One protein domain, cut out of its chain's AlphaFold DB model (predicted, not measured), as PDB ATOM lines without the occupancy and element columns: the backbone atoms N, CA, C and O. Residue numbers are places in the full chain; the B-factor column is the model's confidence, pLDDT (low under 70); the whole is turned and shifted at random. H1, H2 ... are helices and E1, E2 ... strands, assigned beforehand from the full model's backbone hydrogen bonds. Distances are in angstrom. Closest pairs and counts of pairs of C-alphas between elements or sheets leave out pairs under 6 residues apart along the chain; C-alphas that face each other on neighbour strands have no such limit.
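What this domain is: This is residues 3 to 99 of the 128 residues of an uncharacterized protein of Mesorhizobium sp. L2C054A000 (UniProt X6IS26). Picture a short helix, H2, near the middle, with the small strand pair E1 and E6 beside it, H3 on one side and H1 on the other. Two strand hairpins mark the ends of the long axis, E2 and E3 at one end and E4 and E5 at the other, where loop residues 47 to 53 stick out. The 97 printed residues include three named helices and six named strands, in the order E1 E2 E3 H1 E4 E5 H2 E6 H3; the strands form three separate antiparallel pairs, and the class is mixed. The whole is compact, with a radius of gyration of the C-alphas of 13.9 A, yet elongated in outline, spanning 47 by 28 by 27 A.

How they stand to each other: Begin at E1, residues 6 to 8, and look across to its antiparallel neighbour E6, residues 75 to 77, where N 7 and O 76 are 2.8 A apart, within hydrogen-bond range. Next comes the hairpin of E2, residues 15 to 17, and E3, residues 20 to 22, with N 20 and O 17 at 2.9 A. H1, residues 24 to 35, follows by a tight link. In the hairpin of E4, residues 42 to 44, and E5, residues 55 to 60, find N 59 and O 42 at 2.8 A. H2, residues 65 to 71, is close to H1 but not clearly touching; their closest C-alphas, of Phe 32 and Leu 69, are 7.5 A apart. These two helices run opposite ways at a steep tilt of 52 degrees. The closest C-alphas of H2 and E6 are those of Leu 69 and Ala 75, 5.3 A apart. H3, residues 84 to 92, touches H2, with the C-alphas of Glu 71 and Ala 86 closest at 5.0 A. They run the same way at a steep tilt of 40 degrees. H1 and H3 are apart. In H1, H2 and H3, every O i to N i+4 pair is within hydrogen-bond range.

Where its parts are: Find C-alpha 6 at (-43.813, -76.724, 90.347), where E1 begins its 6.1 A. E2 measures 6.7 A and E3 6.5 A. H1 starts at C-alpha 24, (-58.392, -80.682, 84.433), and covers 16.3 A. E4 spans 6.8 A, E5 16.3 A, H2 9.9 A and E6 6.6 A. H3 runs 12.3 A to C-alpha 92 at (-52.774, -64.433, 81.396).

The domain as a whole: The two C-alphas farthest apart are those of Gly 19 and Pro 47, at 47.2 A. The printed part has no cut, and no link is long. Residues 47 to 53 stand free, and in this model their pLDDT is under 70; the mean of the printed part is 91.8.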
ATOM      1  N   VAL A   3     -41.108 -83.338  89.512       92.62
ATOM      2  CA  VAL A   3     -40.361 -82.200  88.969       92.62
ATOM      3  C   VAL A   3     -40.297 -81.103  90.039       92.62
ATOM      4  O   VAL A   3     -41.290 -80.861  90.724       92.62
ATOM      5  N   SER A   4     -39.132 -80.486  90.229       93.62
ATOM      6  CA  SER A   4     -38.933 -79.382  91.177       93.62
ATOM      7  C   SER A   4     -39.471 -78.051  90.644       93.62
ATOM      8  O   SER A   4     -39.621 -77.865  89.439       93.62
ATOM      9  N   GLY A   5     -39.759 -77.114  91.555       94.38
ATOM     10  CA  GLY A   5     -40.189 -75.750  91.219       94.38
ATOM     11  C   GLY A   5     -41.631 -75.623  90.716       94.38
ATOM     12  O   GLY A   5     -42.016 -74.544  90.263       94.38
ATOM     13  N   ILE A   6     -42.416 -76.702  90.779       96.88
ATOM     14  CA  ILE A   6     -43.813 -76.724  90.347       96.88
ATOM     15  C   ILE A   6     -44.734 -77.266  91.438       96.88
ATOM     16  O   ILE A   6     -44.373 -78.191  92.169       96.88
ATOM     17  N   ASP A   7     -45.973 -76.786  91.435       96.00
ATOM     18  CA  ASP A   7     -47.088 -77.410  92.130       96.00
ATOM     19  C   ASP A   7     -47.909 -78.216  91.118       96.00
ATOM     20  O   ASP A   7     -48.424 -77.705  90.113       96.00
ATOM     21  N   ILE A   8     -48.000 -79.520  91.371       94.69
ATOM     22  CA  ILE A   8     -48.646 -80.476  90.475       94.69
ATOM     23  C   ILE A   8     -50.161 -80.241  90.465       94.69
ATOM     24  O   ILE A   8     -50.794 -80.187  91.518       94.69
ATOM     25  N   VAL A   9     -50.755 -80.204  89.268       96.44
ATOM     26  CA  VAL A   9     -52.208 -80.361  89.110       96.44
ATOM     27  C   VAL A   9     -52.545 -81.808  89.444       96.44
ATOM     28  O   VAL A   9     -52.116 -82.732  88.739       96.44
ATOM     29  N   ARG A  10     -53.276 -82.029  90.537       95.50
ATOM     30  CA  ARG A  10     -53.561 -83.397  90.981       95.50
ATOM     31  C   ARG A  10     -54.415 -84.112  89.945       95.50
ATOM     32  O   ARG A  10     -55.239 -83.507  89.274       95.50
ATOM     33  N   GLN A  11     -54.259 -85.427  89.822       94.25
ATOM     34  CA  GLN A  11     -55.012 -86.198  88.830       94.25
ATOM     35  C   GLN A  11     -56.537 -86.088  89.019       94.25
ATOM     36  O   GLN A  11     -57.272 -86.108  88.034       94.25
ATOM     37  N   ASP A  12     -56.994 -86.001  90.269       94.50
ATOM     38  CA  ASP A  12     -58.394 -85.849  90.675       94.50
ATOM     39  C   ASP A  12     -58.867 -84.386  90.695       94.50
ATOM     40  O   ASP A  12     -60.019 -84.110  91.025       94.50
ATOM     41  N   GLU A  13     -57.999 -83.444  90.329       96.25
ATOM     42  CA  GLU A  13     -58.324 -82.028  90.338       96.25
ATOM     43  C   GLU A  13     -59.345 -81.676  89.255       96.25
ATOM     44  O   GLU A  13     -59.263 -82.113  88.098       96.25
ATOM     45  N   THR A  14     -60.303 -80.848  89.656       95.06
ATOM     46  CA  THR A  14     -61.361 -80.323  88.803       95.06
ATOM     47  C   THR A  14     -61.246 -78.806  88.780       95.06
ATOM     48  O   THR A  14     -61.077 -78.178  89.824       95.06
ATOM     49  N   CYS A  15     -61.324 -78.227  87.588       92.50
ATOM     50  CA  CYS A  15     -61.228 -76.791  87.366       92.50
ATOM     51  C   CYS A  15     -62.594 -76.264  86.936       92.50
ATOM     52  O   CYS A  15     -63.331 -76.962  86.237       92.50
ATOM     53  N   THR A  16     -62.915 -75.037  87.333       89.06
ATOM     54  CA  THR A  16     -64.169 -74.370  86.978       89.06
ATOM     55  C   THR A  16     -63.841 -73.040  86.319       89.06
ATOM     56  O   THR A  16     -63.203 -72.202  86.945       89.06
ATOM     57  N   GLU A  17     -64.287 -72.861  85.078       83.56
ATOM     58  CA  GLU A  17     -64.188 -71.607  84.316       83.56
ATOM     59  C   GLU A  17     -65.563 -71.349  83.684       83.56
ATOM     60  O   GLU A  17     -66.180 -72.280  83.160       83.56
ATOM     61  N   ASP A  18     -66.079 -70.120  83.782       83.44
ATOM     62  CA  ASP A  18     -67.397 -69.718  83.255       83.44
ATOM     63  C   ASP A  18     -68.548 -70.668  83.653       83.44
ATOM     64  O   ASP A  18     -69.417 -71.021  82.856       83.44
ATOM     65  N   GLY A  19     -68.523 -71.150  84.902       83.81
ATOM     66  CA  GLY A  19     -69.529 -72.070  85.449       83.81
ATOM     67  C   GLY A  19     -69.442 -73.510  84.928       83.81
ATOM     68  O   GLY A  19     -70.215 -74.364  85.362       83.81
ATOM     69  N   LYS A  20     -68.491 -73.820  84.039       86.50
ATOM     70  CA  LYS A  20     -68.257 -75.173  83.526       86.50
ATOM     71  C   LYS A  20     -67.129 -75.839  84.299       86.50
ATOM     72  O   LYS A  20     -65.976 -75.411  84.243       86.50
ATOM     73  N   SER A  21     -67.471 -76.915  84.999       89.25
ATOM     74  CA  SER A  21     -66.507 -77.734  85.730       89.25
ATOM     75  C   SER A  21     -65.979 -78.868  84.850       89.25
ATOM     76  O   SER A  21     -66.748 -79.506  84.129       89.25
ATOM     77  N   TRP A  22     -64.671 -79.127  84.881       92.19
ATOM     78  CA  TRP A  22     -64.044 -80.154  84.048       92.19
ATOM     79  C   TRP A  22     -62.826 -80.797  84.719       92.19
ATOM     80  O   TRP A  22     -62.130 -80.174  85.522       92.19
ATOM     81  N   ALA A  23     -62.553 -82.059  84.368       93.81
ATOM     82  CA  ALA A  23     -61.488 -82.885  84.945       93.81
ATOM     83  C   ALA A  23     -60.086 -82.461  84.457       93.81
ATOM     84  O   ALA A  23     -59.415 -83.171  83.696       93.81
ATOM     85  N   CYS A  24     -59.646 -81.276  84.872       95.31
ATOM     86  CA  CYS A  24     -58.392 -80.682  84.433       95.31
ATOM     87  C   CYS A  24     -57.162 -81.492  84.845       95.31
ATOM     88  O   CYS A  24     -56.216 -81.573  84.061       95.31
ATOM     89  N   GLY A  25     -57.211 -82.201  85.975       95.56
ATOM     90  CA  GLY A  25     -56.172 -83.142  86.390       95.56
ATOM     91  C   GLY A  25     -55.916 -84.268  85.390       95.56
ATOM     92  O   GLY A  25     -54.772 -84.550  85.015       95.56
ATOM     93  N   ILE A  26     -56.985 -84.878  84.874       95.62
ATOM     94  CA  ILE A  26     -56.895 -85.923  83.846       95.62
ATOM     95  C   ILE A  26     -56.303 -85.360  82.554       95.62
ATOM     96  O   ILE A  26     -55.470 -86.013  81.913       95.62
ATOM     97  N   ARG A  27     -56.684 -84.136  82.177       94.50
ATOM     98  CA  ARG A  27     -56.155 -83.496  80.970       94.50
ATOM     99  C   ARG A  27     -54.685 -83.114  81.116       94.50
ATOM    100  O   ARG A  27     -53.918 -83.420  80.208       94.50
ATOM    101  N   ALA A  28     -54.279 -82.550  82.252       96.31
ATOM    102  CA  ALA A  28     -52.885 -82.224  82.548       96.31
ATOM    103  C   ALA A  28     -51.998 -83.476  82.475       96.31
ATOM    104  O   ALA A  28     -51.002 -83.500  81.748       96.31
ATOM    105  N   ARG A  29     -52.425 -84.578  83.111       95.94
ATOM    106  CA  ARG A  29     -51.745 -85.880  83.006       95.94
ATOM    107  C   ARG A  29     -51.658 -86.367  81.556       95.94
ATOM    108  O   ARG A  29     -50.625 -86.895  81.146       95.94
ATOM    109  N   THR A  30     -52.728 -86.223  80.780       95.31
ATOM    110  CA  THR A  30     -52.782 -86.675  79.378       95.31
ATOM    111  C   THR A  30     -51.863 -85.855  78.474       95.31
ATOM    112  O   THR A  30     -51.139 -86.429  77.651       95.31
ATOM    113  N   ALA A  31     -51.841 -84.535  78.654       96.19
ATOM    114  CA  ALA A  31     -50.942 -83.632  77.951       96.19
ATOM    115  C   ALA A  31     -49.482 -83.967  78.269       96.19
ATOM    116  O   ALA A  31     -48.684 -84.163  77.351       96.19
ATOM    117  N   PHE A  32     -49.152 -84.153  79.549       96.44
ATOM    118  CA  PHE A  32     -47.798 -84.507  79.956       96.44
ATOM    119  C   PHE A  32     -47.361 -85.872  79.409       96.44
ATOM    120  O   PHE A  32     -46.304 -85.985  78.798       96.44
ATOM    121  N   ARG A  33     -48.206 -86.910  79.506       96.19
ATOM    122  CA  ARG A  33     -47.917 -88.226  78.901       96.19
ATOM    123  C   ARG A  33     -47.678 -88.147  77.394       96.19
ATOM    124  O   ARG A  33     -46.861 -88.898  76.871       96.19
ATOM    125  N   SER A  34     -48.401 -87.272  76.701       96.19
ATOM    126  CA  SER A  34     -48.218 -87.064  75.263       96.19
ATOM    127  C   SER A  34     -46.907 -86.336  74.969       96.19
ATOM    128  O   SER A  34     -46.190 -86.743  74.061       96.19
ATOM    129  N   PHE A  35     -46.550 -85.337  75.777       95.56
ATOM    130  CA  PHE A  35     -45.266 -84.640  75.691       95.56
ATOM    131  C   PHE A  35     -44.062 -85.563  75.914       95.56
ATOM    132  O   PHE A  35     -43.044 -85.401  75.247       95.56
ATOM    133  N   LEU A  36     -44.187 -86.555  76.801       95.94
ATOM    134  CA  LEU A  36     -43.142 -87.548  77.069       95.94
ATOM    135  C   LEU A  36     -43.028 -88.651  76.000       95.94
ATOM    136  O   LEU A  36     -42.065 -89.418  76.010       95.94
ATOM    137  N   ARG A  37     -44.007 -88.794  75.098       96.19
ATOM    138  CA  ARG A  37     -44.089 -89.949  74.192       96.19
ATOM    139  C   ARG A  37     -42.867 -90.023  73.271       96.19
ATOM    140  O   ARG A  37     -42.611 -89.099  72.507       96.19
ATOM    141  N   GLY A  38     -42.155 -91.151  73.324       95.31
ATOM    142  CA  GLY A  38     -40.978 -91.410  72.487       95.31
ATOM    143  C   GLY A  38     -39.741 -90.591  72.862       95.31
ATOM    144  O   GLY A  38     -38.827 -90.481  72.053       95.31
ATOM    145  N   ARG A  39     -39.706 -89.988  74.059       95.25
ATOM    146  CA  ARG A  39     -38.617 -89.111  74.508       95.25
ATOM    147  C   ARG A  39     -37.987 -89.634  75.795       95.25
ATOM    148  O   ARG A  39     -38.693 -90.051  76.710       95.25
ATOM    149  N   ALA A  40     -36.660 -89.578  75.874       94.94
ATOM    150  CA  ALA A  40     -35.927 -89.908  77.090       94.94
ATOM    151  C   ALA A  40     -35.907 -88.705  78.045       94.94
ATOM    152  O   ALA A  40     -35.564 -87.592  77.639       94.94
ATOM    153  N   VAL A  41     -36.265 -88.939  79.309       94.94
ATOM    154  CA  VAL A  41     -36.215 -87.940  80.383       94.94
ATOM    155  C   VAL A  41     -35.018 -88.238  81.274       94.94
ATOM    156  O   VAL A  41     -34.866 -89.364  81.742       94.94
ATOM    157  N   ALA A  42     -34.202 -87.225  81.543       94.44
ATOM    158  CA  ALA A  42     -33.115 -87.285  82.511       94.44
ATOM    159  C   ALA A  42     -33.413 -86.318  83.655       94.44
ATOM    160  O   ALA A  42     -33.684 -85.142  83.412       94.44
ATOM    161  N   CYS A  43     -33.358 -86.798  84.894       92.75
ATOM    162  CA  CYS A  43     -33.580 -85.970  86.072       92.75
ATOM    163  C   CYS A  43     -32.336 -85.957  86.958       92.75
ATOM    164  O   CYS A  43     -31.731 -87.001  87.199       92.75
ATOM    165  N   LYS A  44     -31.964 -84.775  87.451       88.94
ATOM    166  CA  LYS A  44     -30.827 -84.602  88.356       88.94
ATOM    167  C   LYS A  44     -31.253 -84.942  89.779       88.94
ATOM    168  O   LYS A  44     -31.963 -84.168  90.414       88.94
ATOM    169  N   VAL A  45     -30.822 -86.101  90.261       81.88
ATOM    170  CA  VAL A  45     -31.078 -86.571  91.626       81.88
ATOM    171  C   VAL A  45     -29.765 -86.560  92.402       81.88
ATOM    172  O   VAL A  45     -28.818 -87.193  91.933       81.88
ATOM    173  N   PRO A  46     -29.678 -85.865  93.549       70.69
ATOM    174  CA  PRO A  46     -28.512 -85.958  94.418       70.69
ATOM    175  C   PRO A  46     -28.309 -87.404  94.910       70.69
ATOM    176  O   PRO A  46     -29.302 -88.063  95.230       70.69
ATOM    177  N   PRO A  47     -27.063 -87.903  94.986       67.81
ATOM    178  CA  PRO A  47     -26.774 -89.272  95.414       67.81
ATOM    179  C   PRO A  47     -27.283 -89.600  96.828       67.81
ATOM    180  O   PRO A  47     -27.653 -90.741  97.091       67.81
ATOM    181  N   GLU A  48     -27.337 -88.605  97.716       66.00
ATOM    182  CA  GLU A  48     -27.731 -88.731  99.126       66.00
ATOM    183  C   GLU A  48     -29.227 -88.484  99.367       66.00
ATOM    184  O   GLU A  48     -29.685 -88.482 100.510       66.00
ATOM    185  N   ALA A  49     -30.009 -88.238  98.312       62.97
ATOM    186  CA  ALA A  49     -31.431 -87.979  98.462       62.97
ATOM    187  C   ALA A  49     -32.164 -89.266  98.876       62.97
ATOM    188  O   ALA A  49     -32.295 -90.212  98.091       62.97
ATOM    189  N   ASP A  50     -32.674 -89.282 100.108       58.78
ATOM    190  CA  ASP A  50     -33.567 -90.331 100.584       58.78
ATOM    191  C   ASP A  50     -34.727 -90.523  99.597       58.78
ATOM    192  O   ASP A  50     -35.303 -89.576  99.057       58.78
ATOM    193  N   ARG A  51     -35.109 -91.783  99.359       55.62
ATOM    194  CA  ARG A  51     -36.139 -92.166  98.368       55.62
ATOM    195  C   ARG A  51     -37.528 -91.569  98.660       55.62
ATOM    196  O   ARG A  51     -38.447 -91.720  97.847       55.62
ATOM    197  N   ALA A  52     -37.698 -90.896  99.796       54.12
ATOM    198  CA  ALA A  52     -38.896 -90.169 100.172       54.12
ATOM    199  C   ALA A  52     -38.972 -88.823  99.425       54.12
ATOM    200  O   ALA A  52     -38.357 -87.836  99.797       54.12
ATOM    201  N   LEU A  53     -39.781 -88.801  98.360       60.41
ATOM    202  CA  LEU A  53     -40.269 -87.588  97.681       60.41
ATOM    203  C   LEU A  53     -39.185 -86.622  97.169       60.41
ATOM    204  O   LEU A  53     -39.224 -85.420  97.400       60.41
ATOM    205  N   ILE A  54     -38.279 -87.140  96.343       70.00
ATOM    206  CA  ILE A  54     -37.334 -86.313  95.585       70.00
ATOM    207  C   ILE A  54     -38.104 -85.440  94.580       70.00
ATOM    208  O   ILE A  54     -38.750 -85.973  93.671       70.00
ATOM    209  N   ALA A  55     -38.034 -84.120  94.735       82.50
ATOM    210  CA  ALA A  55     -38.328 -83.156  93.679       82.50
ATOM    211  C   ALA A  55     -37.021 -82.834  92.943       82.50
ATOM    212  O   ALA A  55     -36.028 -82.511  93.586       82.50
ATOM    213  N   ALA A  56     -36.999 -82.943  91.615       89.56
ATOM    214  CA  ALA A  56     -35.772 -82.803  90.835       89.56
ATOM    215  C   ALA A  56     -35.963 -82.013  89.547       89.56
ATOM    216  O   ALA A  56     -37.033 -82.023  88.934       89.56
ATOM    217  N   GLU A  57     -34.874 -81.409  89.083       91.62
ATOM    218  CA  GLU A  57     -34.807 -80.846  87.741       91.62
ATOM    219  C   GLU A  57     -34.809 -81.979  86.715       91.62
ATOM    220  O   GLU A  57     -33.904 -82.817  86.707       91.62
ATOM    221  N   CYS A  58     -35.804 -81.991  85.829       95.19
ATOM    222  CA  CYS A  58     -35.945 -82.985  84.768       95.19
ATOM    223  C   CYS A  58     -35.854 -82.324  83.391       95.19
ATOM    224  O   CYS A  58     -36.424 -81.257  83.165       95.19
ATOM    225  N   ARG A  59     -35.166 -82.978  82.450       96.62
ATOM    226  CA  ARG A  59     -34.965 -82.496  81.079       96.62
ATOM    227  C   ARG A  59     -35.191 -83.577  80.031       96.62
ATOM    228  O   ARG A  59     -34.994 -84.761  80.290       96.62
ATOM    229  N   ILE A  60     -35.557 -83.143  78.825       96.69
ATOM    230  CA  ILE A  60     -35.575 -83.950  77.598       96.69
ATOM    231  C   ILE A  60     -34.614 -83.302  76.604       96.69
ATOM    232  O   ILE A  60     -34.929 -82.272  76.005       96.69
ATOM    233  N   GLY A  61     -33.419 -83.870  76.446       94.19
ATOM    234  CA  GLY A  61     -32.336 -83.186  75.741       94.19
ATOM    235  C   GLY A  61     -32.060 -81.825  76.391       94.19
ATOM    236  O   GLY A  61     -31.643 -81.765  77.545       94.19
ATOM    237  N   LYS A  62     -32.336 -80.734  75.667       93.75
ATOM    238  CA  LYS A  62     -32.198 -79.351  76.163       93.75
ATOM    239  C   LYS A  62     -33.495 -78.755  76.730       93.75
ATOM    240  O   LYS A  62     -33.466 -77.647  77.247       93.75
ATOM    241  N   LEU A  63     -34.623 -79.455  76.609       96.62
ATOM    242  CA  LEU A  63     -35.923 -78.961  77.063       96.62
ATOM    243  C   LEU A  63     -36.065 -79.144  78.569       96.62
ATOM    244  O   LEU A  63     -35.919 -80.263  79.067       96.62
ATOM    245  N   ASP A  64     -36.393 -78.065  79.271       97.56
ATOM    246  CA  ASP A  64     -36.742 -78.099  80.685       97.56
ATOM    247  C   ASP A  64     -38.201 -78.548  80.866       97.56
ATOM    248  O   ASP A  64     -39.133 -77.953  80.318       97.56
ATOM    249  N   VAL A  65     -38.398 -79.646  81.597       97.94
ATOM    250  CA  VAL A  65     -39.725 -80.241  81.787       97.94
ATOM    251  C   VAL A  65     -40.597 -79.381  82.704       97.94
ATOM    252  O   VAL A  65     -41.799 -79.276  82.457       97.94
ATOM    253  N   GLY A  66     -40.017 -78.771  83.742       97.62
ATOM    254  CA  GLY A  66     -40.748 -77.911  84.674       97.62
ATOM    255  C   GLY A  66     -41.223 -76.639  83.986       97.62
ATOM    256  O   GLY A  66     -42.410 -76.317  84.047       97.62
ATOM    257  N   GLN A  67     -40.326 -76.013  83.219       98.44
ATOM    258  CA  GLN A  67     -40.645 -74.878  82.354       98.44
ATOM    259  C   GLN A  67     -41.815 -75.215  81.422       98.44
ATOM    260  O   GLN A  67     -42.829 -74.520  81.423       98.44
ATOM    261  N   TRP A  68     -41.722 -76.318  80.668       98.19
ATOM    262  CA  TRP A  68     -42.766 -76.699  79.715       98.19
ATOM    263  C   TRP A  68     -44.119 -76.935  80.395       98.19
ATOM    264  O   TRP A  68     -45.153 -76.504  79.879       98.19
ATOM    265  N   LEU A  69     -44.132 -77.605  81.553       98.44
ATOM    266  CA  LEU A  69     -45.357 -77.856  82.313       98.44
ATOM    267  C   LEU A  69     -46.044 -76.547  82.711       98.44
ATOM    268  O   LEU A  69     -47.255 -76.416  82.522       98.44
ATOM    269  N   VAL A  70     -45.284 -75.580  83.218       98.56
ATOM    270  CA  VAL A  70     -45.818 -74.294  83.674       98.56
ATOM    271  C   VAL A  70     -46.225 -73.405  82.496       98.56
ATOM    272  O   VAL A  70     -47.353 -72.919  82.468       98.56
ATOM    273  N   GLU A  71     -45.380 -73.257  81.473       98.38
ATOM    274  CA  GLU A  71     -45.653 -72.427  80.285       98.38
ATOM    275  C   GLU A  71     -46.900 -72.860  79.499       98.38
ATOM    276  O   GLU A  71     -47.505 -72.057  78.778       98.38
ATOM    277  N   ASN A  72     -47.271 -74.139  79.600       98.00
ATOM    278  CA  ASN A  72     -48.455 -74.707  78.958       98.00
ATOM    279  C   ASN A  72     -49.660 -74.817  79.906       98.00
ATOM    280  O   ASN A  72     -50.721 -75.278  79.486       98.00
ATOM    281  N   GLY A  73     -49.520 -74.387  81.163       97.62
ATOM    282  CA  GLY A  73     -50.589 -74.427  82.159       97.62
ATOM    283  C   GLY A  73     -50.957 -75.841  82.613       97.62
ATOM    284  O   GLY A  73     -52.100 -76.080  82.988       97.62
ATOM    285  N   TRP A  74     -50.029 -76.799  82.559       97.81
ATOM    286  CA  TRP A  74     -50.216 -78.169  83.062       97.81
ATOM    287  C   TRP A  74     -49.617 -78.394  84.459       97.81
ATOM    288  O   TRP A  74     -49.791 -79.466  85.036       97.81
ATOM    289  N   ALA A  75     -48.954 -77.376  85.009       97.88
ATOM    290  CA  ALA A  75     -48.581 -77.244  86.412       97.88
ATOM    291  C   ALA A  75     -48.631 -75.766  86.824       97.88
ATOM    292  O   ALA A  75     -48.627 -74.877  85.969       97.88
ATOM    293  N   ARG A  76     -48.665 -75.501  88.131       97.75
ATOM    294  CA  ARG A  76     -48.485 -74.148  88.676       97.75
ATOM    295  C   ARG A  76     -47.020 -73.968  89.060       97.75
ATOM    296  O   ARG A  76     -46.363 -74.940  89.414       97.75
ATOM    297  N   ALA A  77     -46.501 -72.750  88.975       97.81
ATOM    298  CA  ALA A  77     -45.178 -72.453  89.512       97.81
ATOM    299  C   ALA A  77     -45.257 -72.353  91.038       97.81
ATOM    300  O   ALA A  77     -46.140 -71.664  91.551       97.81
ATOM    301  N   THR A  78     -44.320 -72.984  91.744       96.69
ATOM    302  CA  THR A  78     -44.154 -72.742  93.182       96.69
ATOM    303  C   THR A  78     -43.735 -71.283  93.396       96.69
ATOM    304  O   THR A  78     -42.917 -70.748  92.640       96.69
ATOM    305  N   ALA A  79     -44.286 -70.624  94.419       94.94
ATOM    306  CA  ALA A  79     -43.972 -69.228  94.725       94.94
ATOM    307  C   ALA A  79     -42.462 -69.018  94.949       94.94
ATOM    308  O   ALA A  79     -41.816 -69.799  95.645       94.94
ATOM    309  N   GLY A  80     -41.896 -67.974  94.333       94.62
ATOM    310  CA  GLY A  80     -40.453 -67.694  94.373       94.62
ATOM    311  C   GLY A  80     -39.579 -68.691  93.597       94.62
ATOM    312  O   GLY A  80     -38.357 -68.591  93.645       94.62
ATOM    313  N   GLY A  81     -40.182 -69.656  92.894       94.81
ATOM    314  CA  GLY A  81     -39.480 -70.635  92.072       94.81
ATOM    315  C   GLY A  81     -39.040 -70.093  90.705       94.81
ATOM    316  O   GLY A  81     -39.404 -68.985  90.310       94.81
ATOM    317  N   PRO A  82     -38.301 -70.900  89.923       96.69
ATOM    318  CA  PRO A  82     -37.728 -70.466  88.646       96.69
ATOM    319  C   PRO A  82     -38.772 -70.208  87.547       96.69
ATOM    320  O   PRO A  82     -38.457 -69.580  86.542       96.69
ATOM    321  N   TYR A  83     -40.009 -70.684  87.718       98.25
ATOM    322  CA  TYR A  83     -41.036 -70.665  86.672       98.25
ATOM    323  C   TYR A  83     -42.152 -69.639  86.908       98.25
ATOM    324  O   TYR A  83     -43.167 -69.692  86.217       98.25
ATOM    325  N   VAL A  84     -42.010 -68.722  87.873       98.38
ATOM    326  CA  VAL A  84     -43.073 -67.758  88.231       98.38
ATOM    327  C   VAL A  84     -43.536 -66.954  87.014       98.38
ATOM    328  O   VAL A  84     -44.717 -66.983  86.678       98.38
ATOM    329  N   GLU A  85     -42.603 -66.351  86.274       98.31
ATOM    330  CA  GLU A  85     -42.927 -65.547  85.088       98.31
ATOM    331  C   GLU A  85     -43.632 -66.373  83.996       98.31
ATOM    332  O   GLU A  85     -44.588 -65.918  83.361       98.31
ATOM    333  N   ALA A  86     -43.197 -67.618  83.787       98.44
ATOM    334  CA  ALA A  86     -43.852 -68.544  82.868       98.44
ATOM    335  C   ALA A  86     -45.287 -68.871  83.315       98.44
ATOM    336  O   ALA A  86     -46.191 -68.960  82.481       98.44
ATOM    337  N   GLY A  87     -45.501 -69.027  84.623       98.31
ATOM    338  CA  GLY A  87     -46.807 -69.300  85.217       98.31
ATOM    339  C   GLY A  87     -47.767 -68.130  85.051       98.31
ATOM    340  O   GLY A  87     -48.920 -68.332  84.665       98.31
ATOM    341  N   ASP A  88     -47.279 -66.910  85.254       98.31
ATOM    342  CA  ASP A  88     -48.061 -65.688  85.064       98.31
ATOM    343  C   ASP A  88     -48.468 -65.517  83.599       98.31
ATOM    344  O   ASP A  88     -49.639 -65.272  83.298       98.31
ATOM    345  N   LYS A  89     -47.539 -65.764  82.665       98.50
ATOM    346  CA  LYS A  89     -47.829 -65.780  81.223       98.50
ATOM    347  C   LYS A  89     -48.863 -66.845  80.857       98.50
ATOM    348  O   LYS A  89     -49.767 -66.571  80.068       98.50
ATOM    349  N   ALA A  90     -48.761 -68.052  81.415       98.06
ATOM    350  CA  ALA A  90     -49.718 -69.125  81.154       98.06
ATOM    351  C   ALA A  90     -51.122 -68.792  81.678       98.06
ATOM    352  O   ALA A  90     -52.109 -69.072  80.996       98.06
ATOM    353  N   ARG A  91     -51.209 -68.153  82.851       96.12
ATOM    354  CA  ARG A  91     -52.467 -67.675  83.432       96.12
ATOM    355  C   ARG A  91     -53.089 -66.561  82.594       96.12
ATOM    356  O   ARG A  91     -54.260 -66.661  82.247       96.12
ATOM    357  N   ALA A  92     -52.308 -65.543  82.228       97.12
ATOM    358  CA  ALA A  92     -52.774 -64.433  81.396       97.12
ATOM    359  C   ALA A  92     -53.261 -64.913  80.018       97.12
ATOM    360  O   ALA A  92     -54.278 -64.449  79.515       97.12
ATOM    361  N   ALA A  93     -52.574 -65.902  79.442       96.69
ATOM    362  CA  ALA A  93     -52.945 -66.523  78.174       96.69
ATOM    363  C   ALA A  93     -54.035 -67.606  78.299       96.69
ATOM    364  O   ALA A  93     -54.312 -68.284  77.309       96.69
ATOM    365  N   LYS A  94     -54.624 -67.812  79.488       95.19
ATOM    366  CA  LYS A  94     -55.656 -68.831  79.752       95.19
ATOM    367  C   LYS A  94     -55.275 -70.231  79.238       95.19
ATOM    368  O   LYS A  94     -56.073 -70.933  78.615       95.19
ATOM    369  N   LYS A  95     -54.025 -70.646  79.463       95.19
ATOM    370  CA  LYS A  95     -53.511 -71.948  79.012       95.19
ATOM    371  C   LYS A  95     -53.832 -73.069  79.996       95.19
ATOM    372  O   LYS A  95     -53.837 -72.870  81.208       95.19
ATOM    373  N   GLY A  96     -54.012 -74.275  79.463       94.50
ATOM    374  CA  GLY A  96     -54.138 -75.496  80.257       94.50
ATOM    375  C   GLY A  96     -55.243 -75.399  81.308       94.50
ATOM    376  O   GLY A  96     -56.406 -75.196  80.965       94.50
ATOM    377  N   VAL A  97     -54.885 -75.547  82.583       95.31
ATOM    378  CA  VAL A  97     -55.827 -75.472  83.715       95.31
ATOM    379  C   VAL A  97     -56.374 -74.070  83.987       95.31
ATOM    380  O   VAL A  97     -57.356 -73.943  84.707       95.31
ATOM    381  N   PHE A  98     -55.758 -73.028  83.422       94.19
ATOM    382  CA  PHE A  98     -56.224 -71.641  83.517       94.19
ATOM    383  C   PHE A  98     -57.201 -71.263  82.394       94.19
ATOM    384  O   PHE A  98     -57.621 -70.113  82.309       94.19
ATOM    385  N   GLY A  99     -57.488 -72.197  81.483       90.38
ATOM    386  CA  GLY A  99     -58.362 -71.985  80.339       90.38
ATOM    387  C   GLY A  99     -59.757 -72.567  80.507       90.38
ATOM    388  O   GLY A  99     -60.054 -73.304  81.450       90.38
TER     389      GLY A  99